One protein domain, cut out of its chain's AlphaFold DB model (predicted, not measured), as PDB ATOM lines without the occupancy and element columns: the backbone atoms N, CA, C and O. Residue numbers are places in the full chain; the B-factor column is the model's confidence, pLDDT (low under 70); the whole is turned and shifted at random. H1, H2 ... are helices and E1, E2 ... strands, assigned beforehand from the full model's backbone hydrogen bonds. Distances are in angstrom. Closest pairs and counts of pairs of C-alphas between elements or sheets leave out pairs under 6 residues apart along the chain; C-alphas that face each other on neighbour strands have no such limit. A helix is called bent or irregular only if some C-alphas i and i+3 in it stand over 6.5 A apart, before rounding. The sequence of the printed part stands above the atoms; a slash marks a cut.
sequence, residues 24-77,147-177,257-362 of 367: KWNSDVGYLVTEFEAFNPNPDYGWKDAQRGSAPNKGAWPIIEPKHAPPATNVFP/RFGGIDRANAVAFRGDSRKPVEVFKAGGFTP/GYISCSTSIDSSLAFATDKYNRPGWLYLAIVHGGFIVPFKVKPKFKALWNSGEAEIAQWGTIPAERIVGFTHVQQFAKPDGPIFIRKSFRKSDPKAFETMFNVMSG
ATOM      1  N   LYS A  24      -2.797   0.703 -27.292       85.75
ATOM      2  CA  LYS A  24      -2.902  -0.015 -28.571       85.75
ATOM      3  C   LYS A  24      -2.303  -1.426 -28.510       85.75
ATOM      4  O   LYS A  24      -2.821  -2.329 -29.159       85.75
ATOM      5  N   TRP A  25      -1.244  -1.636 -27.727       86.62
ATOM      6  CA  TRP A  25      -0.531  -2.916 -27.660       86.62
ATOM      7  C   TRP A  25      -1.000  -3.825 -26.514       86.62
ATOM      8  O   TRP A  25      -0.514  -4.953 -26.392       86.62
ATOM      9  N   ASN A  26      -1.949  -3.379 -25.676       84.88
ATOM     10  CA  ASN A  26      -2.390  -4.119 -24.482       84.88
ATOM     11  C   ASN A  26      -2.912  -5.521 -24.816       84.88
ATOM     12  O   ASN A  26      -2.639  -6.462 -24.076       84.88
ATOM     13  N   SER A  27      -3.642  -5.681 -25.924       85.50
ATOM     14  CA  SER A  27      -4.190  -6.985 -26.320       85.50
ATOM     15  C   SER A  27      -3.114  -7.997 -26.706       85.50
ATOM     16  O   SER A  27      -3.337  -9.203 -26.597       85.50
ATOM     17  N   ASP A  28      -1.962  -7.514 -27.168       88.06
ATOM     18  CA  ASP A  28      -0.943  -8.343 -27.806       88.06
ATOM     19  C   ASP A  28       0.228  -8.631 -26.863       88.06
ATOM     20  O   ASP A  28       0.805  -9.721 -26.906       88.06
ATOM     21  N   VAL A  29       0.540  -7.673 -25.985       89.44
ATOM     22  CA  VAL A  29       1.626  -7.743 -24.997       89.44
ATOM     23  C   VAL A  29       1.094  -8.082 -23.600       89.44
ATOM     24  O   VAL A  29       1.728  -8.839 -22.867       89.44
ATOM     25  N   GLY A  30      -0.097  -7.599 -23.236       89.50
ATOM     26  CA  GLY A  30      -0.794  -7.963 -22.000       89.50
ATOM     27  C   GLY A  30       0.073  -7.857 -20.743       89.50
ATOM     28  O   GLY A  30       0.693  -6.833 -20.476       89.50
ATOM     29  N   TYR A  31       0.142  -8.943 -19.970       89.00
ATOM     30  CA  TYR A  31       0.888  -9.003 -18.706       89.00
ATOM     31  C   TYR A  31       2.413  -8.845 -18.863       89.00
ATOM     32  O   TYR A  31       3.108  -8.576 -17.879       89.00
ATOM     33  N   LEU A  32       2.944  -8.971 -20.086       92.62
ATOM     34  CA  LEU A  32       4.383  -8.916 -20.355       92.62
ATOM     35  C   LEU A  32       4.982  -7.525 -20.108       92.62
ATOM     36  O   LEU A  32       6.188  -7.417 -19.915       92.62
ATOM     37  N   VAL A  33       4.171  -6.467 -20.019       89.75
ATOM     38  CA  VAL A  33       4.630  -5.103 -19.669       89.75
ATOM     39  C   VAL A  33       5.326  -5.023 -18.304       89.75
ATOM     40  O   VAL A  33       6.086  -4.096 -18.018       89.75
ATOM     41  N   THR A  34       5.101  -6.013 -17.439       92.06
ATOM     42  CA  THR A  34       5.801  -6.126 -16.154       92.06
ATOM     43  C   THR A  34       7.262  -6.559 -16.329       92.06
ATOM     44  O   THR A  34       8.140  -6.072 -15.609       92.06
ATOM     45  N   GLU A  35       7.551  -7.383 -17.338       95.06
ATOM     46  CA  GLU A  35       8.870  -7.960 -17.630       95.06
ATOM     47  C   GLU A  35       9.628  -7.225 -18.747       95.06
ATOM     48  O   GLU A  35      10.864  -7.266 -18.782       95.06
ATOM     49  N   PHE A  36       8.907  -6.541 -19.639       96.56
ATOM     50  CA  PHE A  36       9.440  -5.880 -20.828       96.56
ATOM     51  C   PHE A  36       9.278  -4.361 -20.744       96.56
ATOM     52  O   PHE A  36       8.245  -3.849 -20.325       96.56
ATOM     53  N   GLU A  37      10.318  -3.640 -21.154       95.31
ATOM     54  CA  GLU A  37      10.301  -2.190 -21.364       95.31
ATOM     55  C   GLU A  37      10.085  -1.903 -22.849       95.31
ATOM     56  O   GLU A  37      10.676  -2.569 -23.700       95.31
ATOM     57  N   ALA A  38       9.238  -0.922 -23.154       95.88
ATOM     58  CA  ALA A  38       9.024  -0.434 -24.508       95.88
ATOM     59  C   ALA A  38      10.024   0.684 -24.814       95.88
ATOM     60  O   ALA A  38      10.205   1.582 -23.995       95.88
ATOM     61  N   PHE A  39      10.630   0.661 -25.997       95.44
ATOM     62  CA  PHE A  39      11.552   1.688 -26.473       95.44
ATOM     63  C   PHE A  39      11.115   2.170 -27.850       95.44
ATOM     64  O   PHE A  39      10.742   1.361 -28.700       95.44
ATOM     65  N   ASN A  40      11.210   3.473 -28.105       94.81
ATOM     66  CA  ASN A  40      11.132   3.953 -29.481       94.81
ATOM     67  C   ASN A  40      12.350   3.438 -30.264       94.81
ATOM     68  O   ASN A  40      13.446   3.421 -29.699       94.81
ATOM     69  N   PRO A  41      12.195   3.044 -31.541       94.38
ATOM     70  CA  PRO A  41      13.336   2.759 -32.399       94.38
ATOM     71  C   PRO A  41      14.311   3.938 -32.421       94.38
ATOM     72  O   PRO A  41      13.898   5.101 -32.358       94.38
ATOM     73  N   ASN A  42      15.604   3.642 -32.519       93.31
ATOM     74  CA  ASN A  42      16.624   4.670 -32.673       93.31
ATOM     75  C   ASN A  42      16.356   5.478 -33.963       93.31
ATOM     76  O   ASN A  42      16.396   4.886 -35.043       93.31
ATOM     77  N   PRO A  43      16.106   6.799 -33.874       91.12
ATOM     78  CA  PRO A  43      15.736   7.627 -35.021       91.12
ATOM     79  C   PRO A  43      16.879   7.837 -36.023       91.12
ATOM     80  O   PRO A  43      16.616   8.231 -37.157       91.12
ATOM     81  N   ASP A  44      18.131   7.563 -35.635       89.81
ATOM     82  CA  ASP A  44      19.282   7.591 -36.549       89.81
ATOM     83  C   ASP A  44      19.243   6.424 -37.552       89.81
ATOM     84  O   ASP A  44      19.952   6.429 -38.563       89.81
ATOM     85  N   TYR A  45      18.425   5.408 -37.271       88.75
ATOM     86  CA  TYR A  45      18.242   4.231 -38.102       88.75
ATOM     87  C   TYR A  45      16.818   4.180 -38.656       88.75
ATOM     88  O   TYR A  45      15.877   4.762 -38.121       88.75
ATOM     89  N   GLY A  46      16.659   3.492 -39.783       81.81
ATOM     90  CA  GLY A  46      15.371   3.392 -40.447       81.81
ATOM     91  C   GLY A  46      15.260   2.120 -41.262       81.81
ATOM     92  O   GLY A  46      16.166   1.753 -42.016       81.81
ATOM     93  N   TRP A  47      14.112   1.464 -41.132       79.94
ATOM     94  CA  TRP A  47      13.759   0.319 -41.954       79.94
ATOM     95  C   TRP A  47      13.475   0.766 -43.386       79.94
ATOM     96  O   TRP A  47      12.522   1.504 -43.647       79.94
ATOM     97  N   LYS A  48      14.295   0.288 -44.324       70.44
ATOM     98  CA  LYS A  48      13.926   0.264 -45.743       70.44
ATOM     99  C   LYS A  48      12.960  -0.894 -45.962       70.44
ATOM    100  O   LYS A  48      13.077  -1.910 -45.279       70.44
ATOM    101  N   ASP A  49      12.035  -0.747 -46.904       63.22
ATOM    102  CA  ASP A  49      11.070  -1.803 -47.206       63.22
ATOM    103  C   ASP A  49      11.829  -3.083 -47.597       63.22
ATOM    104  O   ASP A  49      12.636  -3.094 -48.534       63.22
ATOM    105  N   ALA A  50      11.643  -4.148 -46.813       56.84
ATOM    106  CA  ALA A  50      12.333  -5.408 -47.030       56.84
ATOM    107  C   ALA A  50      11.732  -6.096 -48.261       56.84
ATOM    108  O   ALA A  50      10.540  -6.403 -48.301       56.84
ATOM    109  N   GLN A  51      12.546  -6.375 -49.281       53.00
ATOM    110  CA  GLN A  51      12.099  -7.237 -50.373       53.00
ATOM    111  C   GLN A  51      12.064  -8.682 -49.873       53.00
ATOM    112  O   GLN A  51      13.109  -9.281 -49.597       53.00
ATOM    113  N   ARG A  52      10.855  -9.246 -49.759       48.69
ATOM    114  CA  ARG A  52      10.636 -10.660 -49.429       48.69
ATOM    115  C   ARG A  52      11.472 -11.538 -50.370       48.69
ATOM    116  O   ARG A  52      11.368 -11.408 -51.585       48.69
ATOM    117  N   GLY A  53      12.310 -12.407 -49.808       46.62
ATOM    118  CA  GLY A  53      13.159 -13.324 -50.581       46.62
ATOM    119  C   GLY A  53      14.496 -12.749 -51.063       46.62
ATOM    120  O   GLY A  53      15.247 -13.459 -51.731       46.62
ATOM    121  N   SER A  54      14.845 -11.508 -50.711       48.88
ATOM    122  CA  SER A  54      16.227 -11.050 -50.875       48.88
ATOM    123  C   SER A  54      17.101 -11.704 -49.800       48.88
ATOM    124  O   SER A  54      17.073 -11.327 -48.631       48.88
ATOM    125  N   ALA A  55      17.862 -12.734 -50.186       53.06
ATOM    126  CA  ALA A  55      18.937 -13.246 -49.340       53.06
ATOM    127  C   ALA A  55      19.840 -12.062 -48.950       53.06
ATOM    128  O   ALA A  55      20.097 -11.212 -49.813       53.06
ATOM    129  N   PRO A  56      20.309 -11.965 -47.692       53.09
ATOM    130  CA  PRO A  56      21.117 -10.841 -47.253       53.09
ATOM    131  C   PRO A  56      22.271 -10.642 -48.236       53.09
ATOM    132  O   PRO A  56      23.116 -11.520 -48.452       53.09
ATOM    133  N   ASN A  57      22.251  -9.488 -48.905       49.59
ATOM    134  CA  ASN A  57      23.263  -9.111 -49.872       49.59
ATOM    135  C   ASN A  57      24.584  -8.955 -49.113       49.59
ATOM    136  O   ASN A  57      24.846  -7.905 -48.540       49.59
ATOM    137  N   LYS A  58      25.421  -9.997 -49.177       51.31
ATOM    138  CA  LYS A  58      26.821 -10.059 -48.720       51.31
ATOM    139  C   LYS A  58      27.016 -10.332 -47.219       51.31
ATOM    140  O   LYS A  58      27.194  -9.423 -46.420       51.31
ATOM    141  N   GLY A  59      27.185 -11.615 -46.898       54.06
ATOM    142  CA  GLY A  59      27.899 -12.071 -45.700       54.06
ATOM    143  C   GLY A  59      27.001 -12.565 -44.570       54.06
ATOM    144  O   GLY A  59      25.856 -12.148 -44.432       54.06
ATOM    145  N   ALA A  60      27.538 -13.487 -43.770       62.94
ATOM    146  CA  ALA A  60      26.910 -13.881 -42.519       62.94
ATOM    147  C   ALA A  60      26.919 -12.675 -41.569       62.94
ATOM    148  O   ALA A  60      27.962 -12.041 -41.385       62.94
ATOM    149  N   TRP A  61      25.764 -12.355 -40.985       75.06
ATOM    150  CA  TRP A  61      25.698 -11.395 -39.888       75.06
ATOM    151  C   TRP A  61      26.548 -11.920 -38.720       75.06
ATOM    152  O   TRP A  61      26.657 -13.137 -38.536       75.06
ATOM    153  N   PRO A  62      27.199 -11.041 -37.942       82.25
ATOM    154  CA  PRO A  62      27.982 -11.482 -36.795       82.25
ATOM    155  C   PRO A  62      27.108 -12.207 -35.774       82.25
ATOM    156  O   PRO A  62      25.982 -11.802 -35.487       82.25
ATOM    157  N   ILE A  63      27.674 -13.247 -35.171       85.44
ATOM    158  CA  ILE A  63      27.065 -13.919 -34.029       85.44
ATOM    159  C   ILE A  63      27.313 -13.063 -32.792       85.44
ATOM    160  O   ILE A  63      28.455 -12.757 -32.448       85.44
ATOM    161  N   ILE A  64      26.230 -12.682 -32.125       87.81
ATOM    162  CA  ILE A  64      26.272 -11.959 -30.858       87.81
ATOM    163  C   ILE A  64      26.091 -12.994 -29.753       87.81
ATOM    164  O   ILE A  64      24.985 -13.486 -29.531       87.81
ATOM    165  N   GLU A  65      27.184 -13.369 -29.093       88.38
ATOM    166  CA  GLU A  65      27.160 -14.365 -28.021       88.38
ATOM    167  C   GLU A  65      26.692 -13.732 -26.697       88.38
ATOM    168  O   GLU A  65      27.241 -12.699 -26.299       88.38
ATOM    169  N   PRO A  66      25.728 -14.336 -25.975       86.00
ATOM    170  CA  PRO A  66      25.340 -13.855 -24.655       86.00
ATOM    171  C   PRO A  66      26.481 -14.054 -23.649       86.00
ATOM    172  O   PRO A  66      27.042 -15.146 -23.548       86.00
ATOM    173  N   LYS A  67      26.763 -13.045 -22.820       85.75
ATOM    174  CA  LYS A  67      27.846 -13.052 -21.817       85.75
ATOM    175  C   LYS A  67      27.807 -14.254 -20.870       85.75
ATOM    176  O   LYS A  67      28.849 -14.750 -20.452       85.75
ATOM    177  N   HIS A  68      26.604 -14.679 -20.496       83.00
ATOM    178  CA  HIS A  68      26.361 -15.743 -19.522       83.00
ATOM    179  C   HIS A  68      25.889 -17.049 -20.171       83.00
ATOM    180  O   HIS A  68      25.307 -17.896 -19.495       83.00
ATOM    181  N   ALA A  69      26.099 -17.212 -21.480       81.06
ATOM    182  CA  ALA A  69      25.720 -18.442 -22.150       81.06
ATOM    183  C   ALA A  69      26.547 -19.629 -21.619       81.06
ATOM    184  O   ALA A  69      27.753 -19.482 -21.384       81.06
ATOM    185  N   PRO A  70      25.935 -20.815 -21.441       81.06
ATOM    186  CA  PRO A  70      26.692 -22.022 -21.131       81.06
ATOM    187  C   PRO A  70      27.688 -22.296 -22.266       81.06
ATOM    188  O   PRO A  70      27.439 -21.869 -23.391       81.06
ATOM    189  N   PRO A  71      28.795 -23.018 -22.037       74.06
ATOM    190  CA  PRO A  71      29.712 -23.367 -23.116       74.06
ATOM    191  C   PRO A  71      28.942 -23.975 -24.295       74.06
ATOM    192  O   PRO A  71      28.172 -24.917 -24.106       74.06
ATOM    193  N   ALA A  72      29.132 -23.433 -25.502       66.12
ATOM    194  CA  ALA A  72      28.618 -24.050 -26.719       66.12
ATOM    195  C   ALA A  72      29.406 -25.347 -26.931       66.12
ATOM    196  O   ALA A  72      30.457 -25.371 -27.570       66.12
ATOM    197  N   THR A  73      28.974 -26.432 -26.296       55.69
ATOM    198  CA  THR A  73      29.676 -27.700 -26.417       55.69
ATOM    199  C   THR A  73      29.403 -28.269 -27.809       55.69
ATOM    200  O   THR A  73      28.285 -28.676 -28.139       55.69
ATOM    201  N   ASN A  74      30.460 -28.357 -28.624       49.62
ATOM    202  CA  ASN A  74      30.497 -29.191 -29.839       49.62
ATOM    203  C   ASN A  74      30.276 -30.675 -29.528       49.62
ATOM    204  O   ASN A  74      29.990 -31.485 -30.403       49.62
ATOM    205  N   VAL A  75      30.369 -31.009 -28.249       43.66
ATOM    206  CA  VAL A  75      29.945 -32.265 -27.681       43.66
ATOM    207  C   VAL A  75      28.417 -32.310 -27.802       43.66
ATOM    208  O   VAL A  75      27.689 -31.853 -26.921       43.66
ATOM    209  N   PHE A  76      27.895 -32.876 -28.904       47.88
ATOM    210  CA  PHE A  76      26.748 -33.791 -28.771       47.88
ATOM    211  C   PHE A  76      27.016 -34.536 -27.471       47.88
ATOM    212  O   PHE A  76      28.115 -35.092 -27.437       47.88
ATOM    213  N   PRO A  77      26.160 -34.470 -26.422       49.12
ATOM    214  CA  PRO A  77      26.526 -34.970 -25.097       49.12
ATOM    215  C   PRO A  77      27.260 -36.275 -25.325       49.12
ATOM    216  O   PRO A  77      26.697 -37.092 -26.041       49.12
ATOM    217  N   ARG A 147      28.185 -36.388 -40.503       53.34
ATOM    218  CA  ARG A 147      28.385 -35.030 -41.028       53.34
ATOM    219  C   ARG A 147      28.130 -33.948 -39.971       53.34
ATOM    220  O   ARG A 147      28.620 -32.838 -40.151       53.34
ATOM    221  N   PHE A 148      27.465 -34.269 -38.854       55.34
ATOM    222  CA  PHE A 148      27.203 -33.329 -37.748       55.34
ATOM    223  C   PHE A 148      28.464 -32.940 -36.991       55.34
ATOM    224  O   PHE A 148      28.550 -31.821 -36.499       55.34
ATOM    225  N   GLY A 149      29.452 -33.838 -36.921       55.12
ATOM    226  CA  GLY A 149      30.706 -33.580 -36.211       55.12
ATOM    227  C   GLY A 149      31.512 -32.402 -36.772       55.12
ATOM    228  O   GLY A 149      32.419 -31.925 -36.099       55.12
ATOM    229  N   GLY A 150      31.188 -31.928 -37.983       61.75
ATOM    230  CA  GLY A 150      31.828 -30.778 -38.622       61.75
ATOM    231  C   GLY A 150      30.946 -29.534 -38.758       61.75
ATOM    232  O   GLY A 150      31.356 -28.612 -39.457       61.75
ATOM    233  N   ILE A 151      29.743 -29.514 -38.173       70.31
ATOM    234  CA  ILE A 151      28.874 -28.328 -38.190       70.31
ATOM    235  C   ILE A 151      29.188 -27.483 -36.961       70.31
ATOM    236  O   ILE A 151      29.107 -27.969 -35.831       70.31
ATOM    237  N   ASP A 152      29.526 -26.216 -37.188       80.31
ATOM    238  CA  ASP A 152      29.825 -25.289 -36.105       80.31
ATOM    239  C   ASP A 152      28.588 -25.051 -35.231       80.31
ATOM    240  O   ASP A 152      27.451 -24.985 -35.708       80.31
ATOM    241  N   ARG A 153      28.819 -24.898 -33.929       84.31
ATOM    242  CA  ARG A 153      27.790 -24.545 -32.953       84.31
ATOM    243  C   ARG A 153      28.129 -23.227 -32.291       84.31
ATOM    244  O   ARG A 153      29.296 -22.945 -32.026       84.31
ATOM    245  N   ALA A 154      27.100 -22.456 -31.971       88.19
ATOM    246  CA  ALA A 154      27.258 -21.224 -31.218       88.19
ATOM    247  C   ALA A 154      26.098 -20.993 -30.256       88.19
ATOM    248  O   ALA A 154      24.977 -21.469 -30.448       88.19
ATOM    249  N   ASN A 155      26.382 -20.216 -29.216       92.06
ATOM    250  CA  ASN A 155      25.335 -19.489 -28.523       92.06
ATOM    251  C   ASN A 155      25.138 -18.170 -29.250       92.06
ATOM    252  O   ASN A 155      26.114 -17.512 -29.596       92.06
ATOM    253  N   ALA A 156      23.899 -17.769 -29.463       93.62
ATOM    254  CA  ALA A 156      23.616 -16.531 -30.162       93.62
ATOM    255  C   ALA A 156      22.396 -15.867 -29.553       93.62
ATOM    256  O   ALA A 156      21.443 -16.534 -29.164       93.62
ATOM    257  N   VAL A 157      22.391 -14.547 -29.535       95.12
ATOM    258  CA  VAL A 157      21.140 -13.810 -29.590       95.12
ATOM    259  C   VAL A 157      20.739 -13.773 -31.070       95.12
ATOM    260  O   VAL A 157      21.538 -13.374 -31.916       95.12
ATOM    261  N   ALA A 158      19.551 -14.269 -31.397       95.50
ATOM    262  CA  ALA A 158      19.101 -14.481 -32.768       95.50
ATOM    263  C   ALA A 158      17.652 -14.028 -32.958       95.50
ATOM    264  O   ALA A 158      16.878 -13.913 -32.005       95.50
ATOM    265  N   PHE A 159      17.293 -13.782 -34.211       95.50
ATOM    266  CA  PHE A 159      15.972 -13.350 -34.627       95.50
ATOM    267  C   PHE A 159      15.077 -14.536 -34.972       95.50
ATOM    268  O   PHE A 159      15.540 -15.590 -35.419       95.50
ATOM    269  N   ARG A 160      13.773 -14.351 -34.783       95.12
ATOM    270  CA  ARG A 160      12.744 -15.273 -35.256       95.12
ATOM    271  C   ARG A 160      11.501 -14.495 -35.663       95.12
ATOM    272  O   ARG A 160      10.956 -13.756 -34.850       95.12
ATOM    273  N   GLY A 161      11.046 -14.679 -36.896       93.88
ATOM    274  CA  GLY A 161       9.716 -14.242 -37.312       93.88
ATOM    275  C   GLY A 161       8.656 -15.246 -36.861       93.88
ATOM    276  O   GLY A 161       8.878 -16.455 -36.952       93.88
ATOM    277  N   ASP A 162       7.527 -14.767 -36.343       93.38
ATOM    278  CA  ASP A 162       6.377 -15.609 -36.010       93.38
ATOM    279  C   ASP A 162       5.075 -14.803 -36.146       93.38
ATOM    280  O   ASP A 162       5.014 -13.630 -35.777       93.38
ATOM    281  N   SER A 163       4.014 -15.432 -36.652       91.81
ATOM    282  CA  SER A 163       2.709 -14.777 -36.799       91.81
ATOM    283  C   SER A 163       1.939 -14.678 -35.480       91.81
ATOM    284  O   SER A 163       0.962 -13.936 -35.392       91.81
ATOM    285  N   ARG A 164       2.327 -15.459 -34.465       91.69
ATOM    286  CA  ARG A 164       1.691 -15.442 -33.141       91.69
ATOM    287  C   ARG A 164       2.062 -14.181 -32.375       91.69
ATOM    288  O   ARG A 164       3.182 -13.680 -32.490       91.69
ATOM    289  N   LYS A 165       1.135 -13.714 -31.543       95.25
ATOM    290  CA  LYS A 165       1.342 -12.565 -30.653       95.25
ATOM    291  C   LYS A 165       2.234 -12.939 -29.463       95.25
ATOM    292  O   LYS A 165       2.212 -14.100 -29.041       95.25
ATOM    293  N   PRO A 166       2.943 -11.977 -28.844       96.62
ATOM    294  CA  PRO A 166       3.801 -12.244 -27.694       96.62
ATOM    295  C   PRO A 166       3.072 -12.985 -26.569       96.62
ATOM    296  O   PRO A 166       3.545 -14.018 -26.106       96.62
ATOM    297  N   VAL A 167       1.866 -12.555 -26.186       95.12
ATOM    298  CA  VAL A 167       1.086 -13.247 -25.142       95.12
ATOM    299  C   VAL A 167       0.842 -14.726 -25.467       95.12
ATOM    300  O   VAL A 167       0.872 -15.556 -24.560       95.12
ATOM    301  N   GLU A 168       0.618 -15.077 -26.733       94.06
ATOM    302  CA  GLU A 168       0.373 -16.461 -27.164       94.06
ATOM    303  C   GLU A 168       1.646 -17.303 -27.084       94.06
ATOM    304  O   GLU A 168       1.624 -18.408 -26.543       94.06
ATOM    305  N   VAL A 169       2.771 -16.763 -27.568       94.88
ATOM    306  CA  VAL A 169       4.079 -17.432 -27.507       94.88
ATOM    307  C   VAL A 169       4.484 -17.695 -26.057       94.88
ATOM    308  O   VAL A 169       4.928 -18.792 -25.721       94.88
ATOM    309  N   PHE A 170       4.287 -16.721 -25.169       95.38
ATOM    310  CA  PHE A 170       4.659 -16.857 -23.762       95.38
ATOM    311  C   PHE A 170       3.711 -17.787 -22.999       95.38
ATOM    312  O   PHE A 170       4.178 -18.595 -22.201       95.38
ATOM    313  N   LYS A 171       2.402 -17.761 -23.294       92.81
ATOM    314  CA  LYS A 171       1.445 -18.747 -22.755       92.81
ATOM    315  C   LYS A 171       1.778 -20.179 -23.181       92.81
ATOM    316  O   LYS A 171       1.545 -21.101 -22.409       92.81
ATOM    317  N   ALA A 172       2.343 -20.364 -24.374       90.25
ATOM    318  CA  ALA A 172       2.824 -21.661 -24.849       90.25
ATOM    319  C   ALA A 172       4.166 -22.093 -24.220       90.25
ATOM    320  O   ALA A 172       4.684 -23.157 -24.555       90.25
ATOM    321  N   GLY A 173       4.752 -21.279 -23.334       94.12
ATOM    322  CA  GLY A 173       6.052 -21.549 -22.723       94.12
ATOM    323  C   GLY A 173       7.244 -21.257 -23.639       94.12
ATOM    324  O   GLY A 173       8.356 -21.657 -23.308       94.12
ATOM    325  N   GLY A 174       7.046 -20.554 -24.761       95.38
ATOM    326  CA  GLY A 174       8.087 -20.168 -25.716       95.38
ATOM    327  C   GLY A 174       7.887 -20.758 -27.116       95.38
ATOM    328  O   GLY A 174       6.766 -20.984 -27.575       95.38
ATOM    329  N   PHE A 175       8.991 -20.996 -27.826       94.56
ATOM    330  CA  PHE A 175       8.989 -21.614 -29.150       94.56
ATOM    331  C   PHE A 175       9.244 -23.111 -29.050       94.56
ATOM    332  O   PHE A 175      10.350 -23.541 -28.727       94.56
ATOM    333  N   THR A 176       8.227 -23.897 -29.377       90.75
ATOM    334  CA  THR A 176       8.276 -25.358 -29.405       90.75
ATOM    335  C   THR A 176       8.498 -25.874 -30.830       90.75
ATOM    336  O   THR A 176       7.946 -25.309 -31.783       90.75
ATOM    337  N   PRO A 177       9.364 -26.886 -31.024       87.44
ATOM    338  CA  PRO A 177       9.641 -27.410 -32.353       87.44
ATOM    339  C   PRO A 177       8.386 -28.061 -32.942       87.44
ATOM    340  O   PRO A 177       7.578 -28.610 -32.182       87.44
ATOM    341  N   GLY A 257      12.744 -31.485 -35.026       81.81
ATOM    342  CA  GLY A 257      13.025 -31.287 -33.601       81.81
ATOM    343  C   GLY A 257      13.749 -29.976 -33.303       81.81
ATOM    344  O   GLY A 257      14.275 -29.807 -32.207       81.81
ATOM    345  N   TYR A 258      13.812 -29.063 -34.274       87.38
ATOM    346  CA  TYR A 258      14.582 -27.830 -34.201       87.38
ATOM    347  C   TYR A 258      13.696 -26.593 -34.297       87.38
ATOM    348  O   TYR A 258      12.706 -26.568 -35.031       87.38
ATOM    349  N   ILE A 259      14.115 -25.543 -33.600       90.81
ATOM    350  CA  ILE A 259      13.660 -24.178 -33.804       90.81
ATOM    351  C   ILE A 259      14.651 -23.477 -34.718       90.81
ATOM    352  O   ILE A 259      15.826 -23.330 -34.377       90.81
ATOM    353  N   SER A 260      14.147 -23.029 -35.863       90.38
ATOM    354  CA  SER A 260      14.888 -22.155 -36.758       90.38
ATOM    355  C   SER A 260      14.874 -20.720 -36.224       90.38
ATOM    356  O   SER A 260      13.809 -20.162 -35.918       90.38
ATOM    357  N   CYS A 261      16.068 -20.154 -36.089       93.19
ATOM    358  CA  CYS A 261      16.330 -18.748 -35.819       93.19
ATOM    359  C   CYS A 261      17.350 -18.241 -36.842       93.19
ATOM    360  O   CYS A 261      18.038 -19.026 -37.486       93.19
ATOM    361  N   SER A 262      17.500 -16.929 -36.965       91.81
ATOM    362  CA  SER A 262      18.444 -16.317 -37.898       91.81
ATOM    363  C   SER A 262      19.310 -15.276 -37.206       91.81
ATOM    364  O   SER A 262      18.841 -14.500 -36.380       91.81
ATOM    365  N   THR A 263      20.584 -15.217 -37.576       89.44
ATOM    366  CA  THR A 263      21.463 -14.093 -37.203       89.44
ATOM    367  C   THR A 263      21.181 -12.834 -38.033       89.44
ATOM    368  O   THR A 263      21.520 -11.725 -37.628       89.44
ATOM    369  N   SER A 264      20.522 -13.002 -39.181       87.31
ATOM    370  CA  SER A 264      20.067 -11.955 -40.092       87.31
ATOM    371  C   SER A 264      18.623 -11.557 -39.783       87.31
ATOM    372  O   SER A 264      17.695 -12.361 -39.939       87.31
ATOM    373  N   ILE A 265      18.421 -10.300 -39.389       88.00
ATOM    374  CA  ILE A 265      17.080  -9.741 -39.175       88.00
ATOM    375  C   ILE A 265      16.263  -9.720 -40.474       88.00
ATOM    376  O   ILE A 265      15.089 -10.078 -40.449       88.00
ATOM    377  N   ASP A 266      16.904  -9.416 -41.611       84.38
ATOM    378  CA  ASP A 266      16.274  -9.381 -42.939       84.38
ATOM    379  C   ASP A 266      15.627 -10.742 -43.271       84.38
ATOM    380  O   ASP A 266      14.495 -10.809 -43.752       84.38
ATOM    381  N   SER A 267      16.310 -11.841 -42.927       84.06
ATOM    382  CA  SER A 267      15.798 -13.201 -43.134       84.06
ATOM    383  C   SER A 267      14.607 -13.500 -42.221       84.06
ATOM    384  O   SER A 267      13.601 -14.015 -42.689       84.06
ATOM    385  N   SER A 268      14.665 -13.130 -40.936       89.12
ATOM    386  CA  SER A 268      13.545 -13.351 -40.004       89.12
ATOM    387  C   SER A 268      12.313 -12.500 -40.295       89.12
ATOM    388  O   SER A 268      11.197 -12.972 -40.090       89.12
ATOM    389  N   LEU A 269      12.488 -11.277 -40.796       88.00
ATOM    390  CA  LEU A 269      11.374 -10.407 -41.172       88.00
ATOM    391  C   LEU A 269      10.504 -11.037 -42.267       88.00
ATOM    392  O   LEU A 269       9.280 -10.962 -42.187       88.00
ATOM    393  N   ALA A 270      11.111 -11.746 -43.226       81.69
ATOM    394  CA  ALA A 270      10.380 -12.459 -44.275       81.69
ATOM    395  C   ALA A 270       9.446 -13.568 -43.745       81.69
ATOM    396  O   ALA A 270       8.505 -13.949 -44.445       81.69
ATOM    397  N   PHE A 271       9.689 -14.054 -42.522       84.75
ATOM    398  CA  PHE A 271       8.887 -15.076 -41.841       84.75
ATOM    399  C   PHE A 271       7.996 -14.516 -40.723       84.75
ATOM    400  O   PHE A 271       7.214 -15.262 -40.138       84.75
ATOM    401  N   ALA A 272       8.104 -13.222 -40.402       89.12
ATOM    402  CA  ALA A 272       7.277 -12.596 -39.372       89.12
ATOM    403  C   ALA A 272       5.816 -12.469 -39.822       89.12
ATOM    404  O   ALA A 272       4.904 -12.635 -39.018       89.12
ATOM    405  N   THR A 273       5.591 -12.219 -41.114       84.81
ATOM    406  CA  THR A 273       4.250 -12.184 -41.705       84.81
ATOM    407  C   THR A 273       3.855 -13.555 -42.237       84.81
ATOM    408  O   THR A 273       4.689 -14.290 -42.767       84.81
ATOM    409  N   ASP A 274       2.569 -13.887 -42.172       81.31
ATOM    410  CA  ASP A 274       2.083 -15.160 -42.701       81.31
ATOM    411  C   ASP A 274       2.046 -15.204 -44.246       81.31
ATOM    412  O   ASP A 274       2.410 -14.254 -44.945       81.31
ATOM    413  N   LYS A 275       1.574 -16.318 -44.819       77.94
ATOM    414  CA  LYS A 275       1.486 -16.487 -46.281       77.94
ATOM    415  C   LYS A 275       0.604 -15.447 -46.991       77.94
ATOM    416  O   LYS A 275       0.777 -15.250 -48.190       77.94
ATOM    417  N   TYR A 276      -0.289 -14.776 -46.265       82.00
ATOM    418  CA  TYR A 276      -1.165 -13.714 -46.761       82.00
ATOM    419  C   TYR A 276      -0.621 -12.311 -46.454       82.00
ATOM    420  O   TYR A 276      -1.350 -11.330 -46.586       82.00
ATOM    421  N   ASN A 277       0.649 -12.207 -46.039       82.62
ATOM    422  CA  ASN A 277       1.293 -10.979 -45.578       82.62
ATOM    423  C   ASN A 277       0.540 -10.307 -44.418       82.62
ATOM    424  O   ASN A 277       0.615  -9.086 -44.268       82.62
ATOM    425  N   ARG A 278      -0.208 -11.068 -43.604       87.44
ATOM    426  CA  ARG A 278      -0.840 -10.500 -42.409       87.44
ATOM    427  C   ARG A 278       0.239 -10.095 -41.401       87.44
ATOM    428  O   ARG A 278       1.278 -10.761 -41.350       87.44
ATOM    429  N   PRO A 279      -0.004  -9.026 -40.618       91.88
ATOM    430  CA  PRO A 279       0.930  -8.583 -39.595       91.88
ATOM    431  C   PRO A 279       1.314  -9.713 -38.642       91.88
ATOM    432  O   PRO A 279       0.525 -10.627 -38.389       91.88
ATOM    433  N   GLY A 280       2.521  -9.622 -38.110       94.88
ATOM    434  CA  GLY A 280       3.043 -10.577 -37.149       94.88
ATOM    435  C   GLY A 280       4.126  -9.940 -36.302       94.88
ATOM    436  O   GLY A 280       4.080  -8.742 -36.017       94.88
ATOM    437  N   TRP A 281       5.084 -10.746 -35.862       96.25
ATOM    438  CA  TRP A 281       6.035 -10.327 -34.845       96.25
ATOM    439  C   TRP A 281       7.439 -10.816 -35.163       96.25
ATOM    440  O   TRP A 281       7.663 -11.950 -35.596       96.25
ATOM    441  N   LEU A 282       8.402  -9.938 -34.916       96.56
ATOM    442  CA  LEU A 282       9.813 -10.273 -34.908       96.56
ATOM    443  C   LEU A 282      10.249 -10.424 -33.456       96.56
ATOM    444  O   LEU A 282      10.090  -9.501 -32.663       96.56
ATOM    445  N   TYR A 283      10.841 -11.563 -33.131       98.06
ATOM    446  CA  TYR A 283      11.337 -11.896 -31.805       98.06
ATOM    447  C   TYR A 283      12.858 -11.921 -31.776       98.06
ATOM    448  O   TYR A 283      13.510 -12.289 -32.752       98.06
ATOM    449  N   LEU A 284      13.397 -11.594 -30.609       97.31
ATOM    450  CA  LEU A 284      14.792 -11.740 -30.240       97.31
ATOM    451  C   LEU A 284      14.890 -12.824 -29.162       97.31
ATOM    452  O   LEU A 284      14.281 -12.704 -28.096       97.31
ATOM    453  N   ALA A 285      15.648 -13.881 -29.431       97.50
ATOM    454  CA  ALA A 285      15.775 -15.039 -28.555       97.50
ATOM    455  C   ALA A 285      17.238 -15.441 -28.337       97.50
ATOM    456  O   ALA A 285      18.068 -15.355 -29.240       97.50
ATOM    457  N   ILE A 286      17.541 -15.922 -27.132       96.50
ATOM    458  CA  ILE A 286      18.829 -16.518 -26.786       96.50
ATOM    459  C   ILE A 286      18.820 -17.999 -27.176       96.50
ATOM    460  O   ILE A 286      18.178 -18.843 -26.540       96.50
ATOM    461  N   VAL A 287      19.596 -18.313 -28.205       94.56
ATOM    462  CA  VAL A 287      19.881 -19.661 -28.679       94.56
ATOM    463  C   VAL A 287      21.101 -20.214 -27.948       94.56
ATOM    464  O   VAL A 287      22.152 -19.576 -27.905       94.56
ATOM    465  N   HIS A 288      20.967 -21.415 -27.383       92.19
ATOM    466  CA  HIS A 288      22.066 -22.132 -26.732       92.19
ATOM    467  C   HIS A 288      22.503 -23.325 -27.581       92.19
ATOM    468  O   HIS A 288      21.678 -24.178 -27.908       92.19
ATOM    469  N   GLY A 289      23.795 -23.395 -27.915       87.62
ATOM    470  CA  GLY A 289      24.390 -24.504 -28.668       87.62
ATOM    471  C   GLY A 289      23.719 -24.783 -30.017       87.62
ATOM    472  O   GLY A 289      23.658 -25.940 -30.440       87.62
ATOM    473  N   GLY A 290      23.175 -23.751 -30.664       89.00
ATOM    474  CA  GLY A 290      22.507 -23.884 -31.951       89.00
ATOM    475  C   GLY A 290      23.504 -24.215 -33.056       89.00
ATOM    476  O   GLY A 290      24.641 -23.743 -33.036       89.00
ATOM    477  N   PHE A 291      23.085 -25.039 -34.013       86.19
ATOM    478  CA  PHE A 291      23.889 -25.365 -35.186       86.19
ATOM    479  C   PHE A 291      23.878 -24.191 -36.155       86.19
ATOM    480  O   PHE A 291      22.808 -23.746 -36.568       86.19
ATOM    481  N   ILE A 292      25.059 -23.713 -36.535       85.25
ATOM    482  CA  ILE A 292      25.209 -22.697 -37.570       85.25
ATOM    483  C   ILE A 292      25.003 -23.392 -38.912       85.25
ATOM    484  O   ILE A 292      25.847 -24.171 -39.364       85.25
ATOM    485  N   VAL A 293      23.869 -23.119 -39.549       79.62
ATOM    486  CA  VAL A 293      23.556 -23.684 -40.857       79.62
ATOM    487  C   VAL A 293      24.373 -22.928 -41.914       79.62
ATOM    488  O   VAL A 293      24.268 -21.701 -42.017       79.62
ATOM    489  N   PRO A 294      25.235 -23.608 -42.694       67.12
ATOM    490  CA  PRO A 294      26.171 -22.922 -43.575       67.12
ATOM    491  C   PRO A 294      25.474 -22.081 -44.652       67.12
ATOM    492  O   PRO A 294      24.764 -22.606 -45.502       67.12
ATOM    493  N   PHE A 295      25.787 -20.781 -44.692       59.06
ATOM    494  CA  PHE A 295      25.274 -19.829 -45.691       59.06
ATOM    495  C   PHE A 295      25.639 -20.198 -47.142       59.06
ATOM    496  O   PHE A 295      24.942 -19.848 -48.090       59.06
ATOM    497  N   LYS A 296      26.766 -20.895 -47.322       55.31
ATOM    498  CA  LYS A 296      27.196 -21.484 -48.592       55.31
ATOM    499  C   LYS A 296      27.651 -22.903 -48.332       55.31
ATOM    500  O   LYS A 296      28.700 -23.136 -47.734       55.31
ATOM    501  N   VAL A 297      26.885 -23.855 -48.829       53.47
ATOM    502  CA  VAL A 297      27.295 -25.252 -48.810       53.47
ATOM    503  C   VAL A 297      28.251 -25.538 -49.960       53.47
ATOM    504  O   VAL A 297      28.076 -25.043 -51.076       53.47
ATOM    505  N   LYS A 298      29.270 -26.372 -49.705       51.06
ATOM    506  CA  LYS A 298      30.111 -26.941 -50.774       51.06
ATOM    507  C   LYS A 298      29.198 -27.581 -51.838       51.06
ATOM    508  O   LYS A 298      28.152 -28.102 -51.458       51.06
ATOM    509  N   PRO A 299      29.577 -27.632 -53.129       51.69
ATOM    510  CA  PRO A 299      28.714 -28.137 -54.208       51.69
ATOM    511  C   PRO A 299      28.024 -29.476 -53.900       51.69
ATOM    512  O   PRO A 299      26.832 -29.623 -54.140       51.69
ATOM    513  N   LYS A 300      28.738 -30.402 -53.246       46.19
ATOM    514  CA  LYS A 300      28.222 -31.714 -52.810       46.19
ATOM    515  C   LYS A 300      27.107 -31.684 -51.750       46.19
ATOM    516  O   LYS A 300      26.518 -32.713 -51.456       46.19
ATOM    517  N   PHE A 301      26.852 -30.530 -51.148       48.91
ATOM    518  CA  PHE A 301      25.848 -30.310 -50.109       48.91
ATOM    519  C   PHE A 301      24.830 -29.231 -50.505       48.91
ATOM    520  O   PHE A 301      23.929 -28.919 -49.731       48.91
ATOM    521  N   LYS A 302      24.968 -28.649 -51.705       51.34
ATOM    522  CA  LYS A 302      24.124 -27.551 -52.194       51.34
ATOM    523  C   LYS A 302      22.656 -27.966 -52.341       51.34
ATOM    524  O   LYS A 302      21.786 -27.132 -52.142       51.34
ATOM    525  N   ALA A 303      22.401 -29.246 -52.623       49.28
ATOM    526  CA  ALA A 303      21.053 -29.812 -52.663       49.28
ATOM    527  C   ALA A 303      20.367 -29.864 -51.282       49.28
ATOM    528  O   ALA A 303      19.148 -29.932 -51.233       49.28
ATOM    529  N   LEU A 304      21.135 -29.822 -50.184       48.53
ATOM    530  CA  LEU A 304      20.633 -30.079 -48.832       48.53
ATOM    531  C   LEU A 304      20.557 -28.839 -47.930       48.53
ATOM    532  O   LEU A 304      19.800 -28.873 -46.979       48.53
ATOM    533  N   TRP A 305      21.342 -27.775 -48.161       54.97
ATOM    534  CA  TRP A 305      21.522 -26.709 -47.147       54.97
ATOM    535  C   TRP A 305      21.575 -25.276 -47.679       54.97
ATOM    536  O   TRP A 305      22.062 -24.377 -46.996       54.97
ATOM    537  N   ASN A 306      21.143 -25.024 -48.912       57.12
ATOM    538  CA  ASN A 306      21.219 -23.679 -49.485       57.12
ATOM    539  C   ASN A 306      20.071 -22.776 -48.989       57.12
ATOM    540  O   ASN A 306      19.315 -22.267 -49.813       57.12
ATOM    541  N   SER A 307      19.930 -22.589 -47.670       62.47
ATOM    542  CA  SER A 307      18.883 -21.718 -47.117       62.47
ATOM    543  C   SER A 307      19.185 -20.245 -47.385       62.47
ATOM    544  O   SER A 307      18.279 -19.460 -47.617       62.47
ATOM    545  N   GLY A 308      20.462 -19.838 -47.407       68.06
ATOM    546  CA  GLY A 308      20.818 -18.421 -47.557       68.06
ATOM    547  C   GLY A 308      20.246 -17.536 -46.438       68.06
ATOM    548  O   GLY A 308      20.244 -16.316 -46.561       68.06
ATOM    549  N   GLU A 309      19.771 -18.139 -45.345       75.50
ATOM    550  CA  GLU A 309      19.016 -17.475 -44.275       75.50
ATOM    551  C   GLU A 309      19.889 -17.063 -43.088       75.50
ATOM    552  O   GLU A 309      19.395 -16.445 -42.156       75.50
ATOM    553  N   ALA A 310      21.188 -17.388 -43.110       83.31
ATOM    554  CA  ALA A 310      22.087 -17.209 -41.962       83.31
ATOM    555  C   ALA A 310      21.511 -17.844 -40.676       83.31
ATOM    556  O   ALA A 310      21.543 -17.258 -39.584       83.31
ATOM    557  N   GLU A 311      20.955 -19.043 -40.856       86.44
ATOM    558  CA  GLU A 311      20.186 -19.772 -39.861       86.44
ATOM    559  C   GLU A 311      21.075 -20.323 -38.736       86.44
ATOM    560  O   GLU A 311      22.173 -20.845 -38.953       86.44
ATOM    561  N   ILE A 312      20.551 -20.232 -37.516       89.50
ATOM    562  CA  ILE A 312      21.030 -20.945 -36.344       89.50
ATOM    563  C   ILE A 312      19.896 -21.822 -35.805       89.50
ATOM    564  O   ILE A 312      18.880 -21.338 -35.305       89.50
ATOM    565  N   ALA A 313      20.063 -23.136 -35.926       89.31
ATOM    566  CA  ALA A 313      19.036 -24.107 -35.580       89.31
ATOM    567  C   ALA A 313      19.249 -24.638 -34.159       89.31
ATOM    568  O   ALA A 313      20.233 -25.334 -33.878       89.31
ATOM    569  N   GLN A 314      18.320 -24.343 -33.251       91.00
ATOM    570  CA  GLN A 314      18.355 -24.880 -31.895       91.00
ATOM    571  C   GLN A 314      17.574 -26.184 -31.812       91.00
ATOM    572  O   GLN A 314      16.407 -26.220 -32.179       91.00
ATOM    573  N   TRP A 315      18.179 -27.238 -31.271       87.00
ATOM    574  CA  TRP A 315      17.435 -28.454 -30.953       87.00
ATOM    575  C   TRP A 315      16.535 -28.244 -29.726       87.00
ATOM    576  O   TRP A 315      16.972 -27.699 -28.709       87.00
ATOM    577  N   GLY A 316      15.287 -28.695 -29.819       87.50
ATOM    578  CA  GLY A 316      14.289 -28.564 -28.765       87.50
ATOM    579  C   GLY A 316      13.738 -27.145 -28.596       87.50
ATOM    580  O   GLY A 316      13.983 -26.239 -29.392       87.50
ATOM    581  N   THR A 317      12.965 -26.961 -27.530       91.25
ATOM    582  CA  THR A 317      12.241 -25.720 -27.230       91.25
ATOM    583  C   THR A 317      13.185 -24.557 -26.897       91.25
ATOM    584  O   THR A 317      14.150 -24.713 -26.144       91.25
ATOM    585  N   ILE A 318      12.883 -23.357 -27.405       95.69
ATOM    586  CA  ILE A 318      13.375 -22.094 -26.837       95.69
ATOM    587  C   ILE A 318      12.322 -21.625 -25.827       95.69
ATOM    588  O   ILE A 318      11.267 -21.150 -26.243       95.69
ATOM    589  N   PRO A 319      12.561 -21.777 -24.520       95.81
ATOM    590  CA  PRO A 319      11.596 -21.449 -23.495       95.81
ATOM    591  C   PRO A 319      11.434 -19.926 -23.362       95.81
ATOM    592  O   PRO A 319      12.316 -19.154 -23.756       95.81
ATOM    593  N   ALA A 320      10.291 -19.492 -22.834       96.75
ATOM    594  CA  ALA A 320       9.879 -18.087 -22.814       96.75
ATOM    595  C   ALA A 320      10.899 -17.150 -22.139       96.75
ATOM    596  O   ALA A 320      11.105 -16.026 -22.601       96.75
ATOM    597  N   GLU A 321      11.599 -17.603 -21.095       96.19
ATOM    598  CA  GLU A 321      12.637 -16.840 -20.391       96.19
ATOM    599  C   GLU A 321      13.835 -16.472 -21.276       96.19
ATOM    600  O   GLU A 321      14.533 -15.499 -20.993       96.19
ATOM    601  N   ARG A 322      14.051 -17.211 -22.373       96.94
ATOM    602  CA  ARG A 322      15.100 -16.925 -23.360       96.94
ATOM    603  C   ARG A 322      14.634 -16.004 -24.482       96.94
ATOM    604  O   ARG A 322      15.462 -15.589 -25.287       96.94
ATOM    605  N   ILE A 323      13.357 -15.631 -24.524       98.00
ATOM    606  CA  ILE A 323      12.858 -14.568 -25.400       98.00
ATOM    607  C   ILE A 323      13.131 -13.235 -24.704       98.00
ATOM    608  O   ILE A 323      12.604 -12.956 -23.625       98.00
ATOM    609  N   VAL A 324      13.999 -12.426 -25.304       97.81
ATOM    610  CA  VAL A 324      14.556 -11.208 -24.697       97.81
ATOM    611  C   VAL A 324      14.078  -9.922 -25.356       97.81
ATOM    612  O   VAL A 324      14.287  -8.849 -24.798       97.81
ATOM    613  N   GLY A 325      13.399 -10.012 -26.493       97.75
ATOM    614  CA  GLY A 325      12.765  -8.858 -27.106       97.75
ATOM    615  C   GLY A 325      11.799  -9.229 -28.215       97.75
ATOM    616  O   GLY A 325      11.790 -10.369 -28.681       97.75
ATOM    617  N   PHE A 326      10.976  -8.272 -28.619       97.94
ATOM    618  CA  PHE A 326      10.094  -8.399 -29.769       97.94
ATOM    619  C   PHE A 326       9.641  -7.030 -30.284       97.94
ATOM    620  O   PHE A 326       9.664  -6.036 -29.561       97.94
ATOM    621  N   THR A 327       9.223  -6.980 -31.543       96.38
ATOM    622  CA  THR A 327       8.587  -5.813 -32.166       96.38
ATOM    623  C   THR A 327       7.490  -6.286 -33.106       96.38
ATOM    624  O   THR A 327       7.590  -7.376 -33.686       96.38
ATOM    625  N   HIS A 328       6.442  -5.481 -33.247       95.88
ATOM    626  CA  HIS A 328       5.401  -5.751 -34.227       95.88
ATOM    627  C   HIS A 328       5.952  -5.521 -35.638       95.88
ATOM    628  O   HIS A 328       6.891  -4.742 -35.843       95.88
ATOM    629  N   VAL A 329       5.415  -6.274 -36.594       93.88
ATOM    630  CA  VAL A 329       5.779  -6.218 -38.006       93.88
ATOM    631  C   VAL A 329       4.497  -6.091 -38.814       93.88
ATOM    632  O   VAL A 329       3.636  -6.974 -38.785       93.88
ATOM    633  N   GLN A 330       4.372  -4.995 -39.556       89.94
ATOM    634  CA  GLN A 330       3.239  -4.748 -40.442       89.94
ATOM    635  C   GLN A 330       3.286  -5.635 -41.690       89.94
ATOM    636  O   GLN A 330       4.197  -6.439 -41.906       89.94
ATOM    637  N   GLN A 331       2.293  -5.442 -42.559       80.88
ATOM    638  CA  GLN A 331       2.328  -5.977 -43.914       80.88
ATOM    639  C   GLN A 331       3.650  -5.604 -44.604       80.88
ATOM    640  O   GLN A 331       4.214  -4.538 -44.360       80.88
ATOM    641  N   PHE A 332       4.138  -6.492 -45.470       76.81
ATOM    642  CA  PHE A 332       5.411  -6.329 -46.189       76.81
ATOM    643  C   PHE A 332       6.665  -6.339 -45.301       76.81
ATOM    644  O   PHE A 332       7.693  -5.783 -45.678       76.81
ATOM    645  N   ALA A 333       6.601  -7.020 -44.153       81.75
ATOM    646  CA  ALA A 333       7.770  -7.326 -43.328       81.75
ATOM    647  C   ALA A 333       8.499  -6.080 -42.779       81.75
ATOM    648  O   ALA A 333       9.719  -6.087 -42.605       81.75
ATOM    649  N   LYS A 334       7.749  -5.009 -42.492       86.81
ATOM    650  CA  LYS A 334       8.275  -3.755 -41.942       86.81
ATOM    651  C   LYS A 334       7.970  -3.636 -40.446       86.81
ATOM    652  O   LYS A 334       6.791  -3.606 -40.092       86.81
ATOM    653  N   PRO A 335       8.987  -3.549 -39.573       91.69
ATOM    654  CA  PRO A 335       8.764  -3.275 -38.161       91.69
ATOM    655  C   PRO A 335       8.055  -1.943 -37.934       91.69
ATOM    656  O   PRO A 335       8.367  -0.945 -38.589       91.69
ATOM    657  N   ASP A 336       7.129  -1.919 -36.982       89.06
ATOM    658  CA  ASP A 336       6.447  -0.711 -36.533       89.06
ATOM    659  C   ASP A 336       6.249  -0.690 -35.017       89.06
ATOM    660  O   ASP A 336       6.215  -1.713 -34.334       89.06
ATOM    661  N   GLY A 337       6.069   0.526 -34.505       91.38
ATOM    662  CA  GLY A 337       5.837   0.749 -33.089       91.38
ATOM    663  C   GLY A 337       7.099   0.589 -32.236       91.38
ATOM    664  O   GLY A 337       8.219   0.728 -32.736       91.38
ATOM    665  N   PRO A 338       6.916   0.387 -30.922       95.25
ATOM    666  CA  PRO A 338       8.022   0.264 -29.993       95.25
ATOM    667  C   PRO A 338       8.690  -1.114 -30.070       95.25
ATOM    668  O   PRO A 338       8.053  -2.140 -30.312       95.25
ATOM    669  N   ILE A 339       9.983  -1.129 -29.758       96.81
ATOM    670  CA  ILE A 339      10.761  -2.341 -29.526       96.81
ATOM    671  C   ILE A 339      10.625  -2.694 -28.046       96.81
ATOM    672  O   ILE A 339      11.013  -1.914 -27.175       96.81
ATOM    673  N   PHE A 340      10.091  -3.873 -27.750       97.19
ATOM    674  CA  PHE A 340       9.966  -4.376 -26.389       97.19
ATOM    675  C   PHE A 340      11.194  -5.201 -26.036       97.19
ATOM    676  O   PHE A 340      11.515  -6.155 -26.740       97.19
ATOM    677  N   ILE A 341      11.867  -4.875 -24.936       97.56
ATOM    678  CA  ILE A 341      13.062  -5.587 -24.473       97.56
ATOM    679  C   ILE A 341      12.886  -6.007 -23.016       97.56
ATOM    680  O   ILE A 341      12.456  -5.227 -22.167       97.56
ATOM    681  N   ARG A 342      13.257  -7.250 -22.707       97.19
ATOM    682  CA  ARG A 342      13.187  -7.814 -21.359       97.19
ATOM    683  C   ARG A 342      14.137  -7.058 -20.425       97.19
ATOM    684  O   ARG A 342      15.342  -6.982 -20.679       97.19
ATOM    685  N   LYS A 343      13.626  -6.587 -19.284       96.31
ATOM    686  CA  LYS A 343      14.385  -5.819 -18.273       96.31
ATOM    687  C   LYS A 343      15.659  -6.529 -17.812       96.31
ATOM    688  O   LYS A 343      16.686  -5.891 -17.587       96.31
ATOM    689  N   SER A 344      15.602  -7.852 -17.659       95.44
ATOM    690  CA  SER A 344      16.750  -8.648 -17.219       95.44
ATOM    691  C   SER A 344      17.864  -8.711 -18.263       95.44
ATOM    692  O   SER A 344      19.025  -8.653 -17.873       95.44
ATOM    693  N   PHE A 345      17.541  -8.755 -19.560       95.44
ATOM    694  CA  PHE A 345      18.531  -8.816 -20.640       95.44
ATOM    695  C   PHE A 345      19.361  -7.532 -20.723       95.44
ATOM    696  O   PHE A 345      20.586  -7.592 -20.769       95.44
ATOM    697  N   ARG A 346      18.708  -6.366 -20.611       92.69
ATOM    698  CA  ARG A 346      19.386  -5.059 -20.541       92.69
ATOM    699  C   ARG A 346      20.384  -4.980 -19.380       92.69
ATOM    700  O   ARG A 346      21.446  -4.380 -19.520       92.69
ATOM    701  N   LYS A 347      20.044  -5.581 -18.235       93.19
ATOM    702  CA  LYS A 347      20.891  -5.590 -17.032       93.19
ATOM    703  C   LYS A 347      22.034  -6.603 -17.122       93.19
ATOM    704  O   LYS A 347      23.149  -6.289 -16.715       93.19
ATOM    705  N   SER A 348      21.762  -7.815 -17.606       93.25
ATOM    706  CA  SER A 348      22.738  -8.910 -17.619       93.25
ATOM    707  C   SER A 348      23.714  -8.832 -18.794       93.25
ATOM    708  O   SER A 348      24.882  -9.193 -18.635       93.25
ATOM    709  N   ASP A 349      23.265  -8.326 -19.946       93.44
ATOM    710  CA  ASP A 349      24.067  -8.214 -21.163       93.44
ATOM    711  C   ASP A 349      23.841  -6.877 -21.897       93.44
ATOM    712  O   ASP A 349      23.252  -6.827 -22.981       93.44
ATOM    713  N   PRO A 350      24.317  -5.756 -21.322       91.62
ATOM    714  CA  PRO A 350      24.069  -4.424 -21.871       91.62
ATOM    715  C   PRO A 350      24.652  -4.229 -23.279       91.62
ATOM    716  O   PRO A 350      24.088  -3.479 -24.071       91.62
ATOM    717  N   LYS A 351      25.750  -4.921 -23.618       90.56
ATOM    718  CA  LYS A 351      26.381  -4.820 -24.943       90.56
ATOM    719  C   LYS A 351      25.581  -5.560 -26.011       90.56
ATOM    720  O   LYS A 351      25.375  -5.012 -27.097       90.56
ATOM    721  N   ALA A 352      25.131  -6.785 -25.724       91.69
ATOM    722  CA  ALA A 352      24.254  -7.512 -26.639       91.69
ATOM    723  C   ALA A 352      22.913  -6.786 -26.796       91.69
ATOM    724  O   ALA A 352      22.411  -6.678 -27.913       91.69
ATOM    725  N   PHE A 353      22.381  -6.225 -25.704       93.50
ATOM    726  CA  PHE A 353      21.203  -5.363 -25.730       93.50
ATOM    727  C   PHE A 353      21.370  -4.181 -26.688       93.50
ATOM    728  O   PHE A 353      20.574  -4.058 -27.611       93.50
ATOM    729  N   GLU A 354      22.391  -3.340 -26.503       91.94
ATOM    730  CA  GLU A 354      22.608  -2.148 -27.335       91.94
ATOM    731  C   GLU A 354      22.739  -2.526 -28.814       91.94
ATOM    732  O   GLU A 354      22.113  -1.923 -29.687       91.94
ATOM    733  N   THR A 355      23.497  -3.591 -29.080       91.50
ATOM    734  CA  THR A 355      23.712  -4.100 -30.434       91.50
ATOM    735  C   THR A 355      22.392  -4.534 -31.073       91.50
ATOM    736  O   THR A 355      22.060  -4.095 -32.173       91.50
ATOM    737  N   MET A 356      21.604  -5.353 -30.373       93.25
ATOM    738  CA  MET A 356      20.348  -5.876 -30.904       93.25
ATOM    739  C   MET A 356      19.249  -4.829 -30.993       93.25
ATOM    740  O   MET A 356      18.486  -4.839 -31.954       93.25
ATOM    741  N   PHE A 357      19.191  -3.897 -30.048       94.50
ATOM    742  CA  PHE A 357      18.269  -2.772 -30.096       94.50
ATOM    743  C   PHE A 357      18.513  -1.905 -31.341       94.50
ATOM    744  O   PHE A 357      17.571  -1.587 -32.071       94.50
ATOM    745  N   ASN A 358      19.774  -1.578 -31.638       92.38
ATOM    746  CA  ASN A 358      20.120  -0.810 -32.832       92.38
ATOM    747  C   ASN A 358      19.794  -1.585 -34.116       92.38
ATOM    748  O   ASN A 358      19.233  -1.011 -35.048       92.38
ATOM    749  N   VAL A 359      20.066  -2.894 -34.157       91.50
ATOM    750  CA  VAL A 359      19.681  -3.748 -35.294       91.50
ATOM    751  C   VAL A 359      18.162  -3.786 -35.480       91.50
ATOM    752  O   VAL A 359      17.682  -3.588 -36.592       91.50
ATOM    753  N   MET A 360      17.388  -3.956 -34.404       92.94
ATOM    754  CA  MET A 360      15.918  -3.910 -34.443       92.94
ATOM    755  C   MET A 360      15.369  -2.520 -34.804       92.94
ATOM    756  O   MET A 360      14.239  -2.409 -35.274       92.94
ATOM    757  N   SER A 361      16.177  -1.470 -34.650       92.88
ATOM    758  CA  SER A 361      15.872  -0.114 -35.122       92.88
ATOM    759  C   SER A 361      16.216   0.106 -36.606       92.88
ATOM    760  O   SER A 361      15.964   1.183 -37.137       92.88
ATOM    761  N   GLY A 362      16.784  -0.892 -37.293       90.00
ATOM    762  CA  GLY A 362      17.147  -0.829 -38.713       90.00
ATOM    763  C   GLY A 362      18.640  -0.612 -38.987       90.00
ATOM    764  O   GLY A 362      19.020  -0.404 -40.141       90.00
TER     765      GLY A 362
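Overview. This is residues 24 to 77, 147 to 177 and 257 to 362 of the 367 residues of an uncharacterized protein of Panacagrimonas perspica (UniProt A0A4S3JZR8). One strongly twisted sheet of seven strands makes the core, and it folds sharply where its longest strand, E4, bends, so that E5 and E3 come back near E2. H4, H6 and H7 cover one face of the sheet and H1 the opposite face, with H3 beside H1; the short helices H2 and H5 lie at the far end of the long axis from H1, and residues 40 to 77 run round the outside with no named element. The printed part has 191 residues, with seven named helices and seven named strands in the order H1 E1 H2 E2 H3 E3 H4 E4 H5 E5 E6 E7 H6 H7; the class is mixed, and the neighbour strands are antiparallel. It is compact, with a radius of gyration of the C-alphas of 16.1 A and spans of 50 by 35 by 32 A.

Arrangement. The sheet is branched at E4, residues 280 to 292, which bends by 110 degrees at residue 289. On one side of it lies E2, residues 153 to 162, with N 158 and O 285 2.8 A apart, within hydrogen-bond range. On the other side lies E6, residues 323 to 329, with N 284 and O 325 at 2.8 A. The third neighbour of E4 is E5, residues 311 to 315, with N 291 and O 313 at 2.9 A. E3, residues 258 to 262, is an edge strand and the antiparallel neighbour of E5, with N 259 and O 314 at 2.8 A. E6 forms a hairpin with E7, residues 335 to 342, where N 340 and O 326 are 2.9 A apart. E1, residues 36 to 39, is the edge strand next to E7, with N 37 and O 341 at 2.8 A. H4, residues 265 to 272, is on the sheet; its closest C-alpha pair to E2 is Ala 272 and Gly 161, 3.6 A. On the same face are H6, residues 343 to 348, which stands up from the sheet at 53 degrees, and H7, residues 350 to 360. H6 and H7 are close but not clearly touching, with the C-alphas of Arg 346 and Phe 353 closest at 5.5 A. H1, residues 24 to 34, is on the opposite face, over E7, at a height over the sheet of 9.9 A. It touches H3, residues 166 to 171, at a steep tilt of 50 degrees, with the C-alphas of Val 29 and Val 167 closest at 5.5 A; H3 only grazes the sheet. H2, residues 147 to 150, and H5, residues 299 to 305, are not on the sheet and are apart from each other. In H3, H6 and H7 every O i to N i+4 pair is within hydrogen-bond range; H4 has 2 of 4, H1 has 2 of 7 with 3 of 8 O i to N i+3 pairs, H5 has 1 of 3 with 2 of 4, and H2 is too short for an O i to N i+4 pair.

Along the chain. H1 begins at C-alpha 24, (-2.902, -0.015, -28.571), and is 16.3 A long; it is irregular, with C-alphas 28 and 31 9.3 A apart, as is H5, with C-alphas 300 and 303 7.4 A apart. E4 measures 25.3 A from C-alpha 280 at (3.043, -10.577, -37.149), and E2 23.4 A. E7 is 18.0 A long and E6 16.7 A. H7 is 15.0 A long and ends at C-alpha 360, (15.918, -3.910, -34.443).

Size, cuts and confidence. The C-alphas farthest apart, those of Lys 24 and Lys 300, are 50.6 A from each other. Residues 78 to 146 and 178 to 256 are not printed; the C-alphas across these cuts are 16.0 A and 5.3 A apart. Of the links that are printed whole, none is long. The mean pLDDT of the printed part is 83.1; residues 49 to 60, 72 to 77, 147 to 150 and 294 to 308 are under 70.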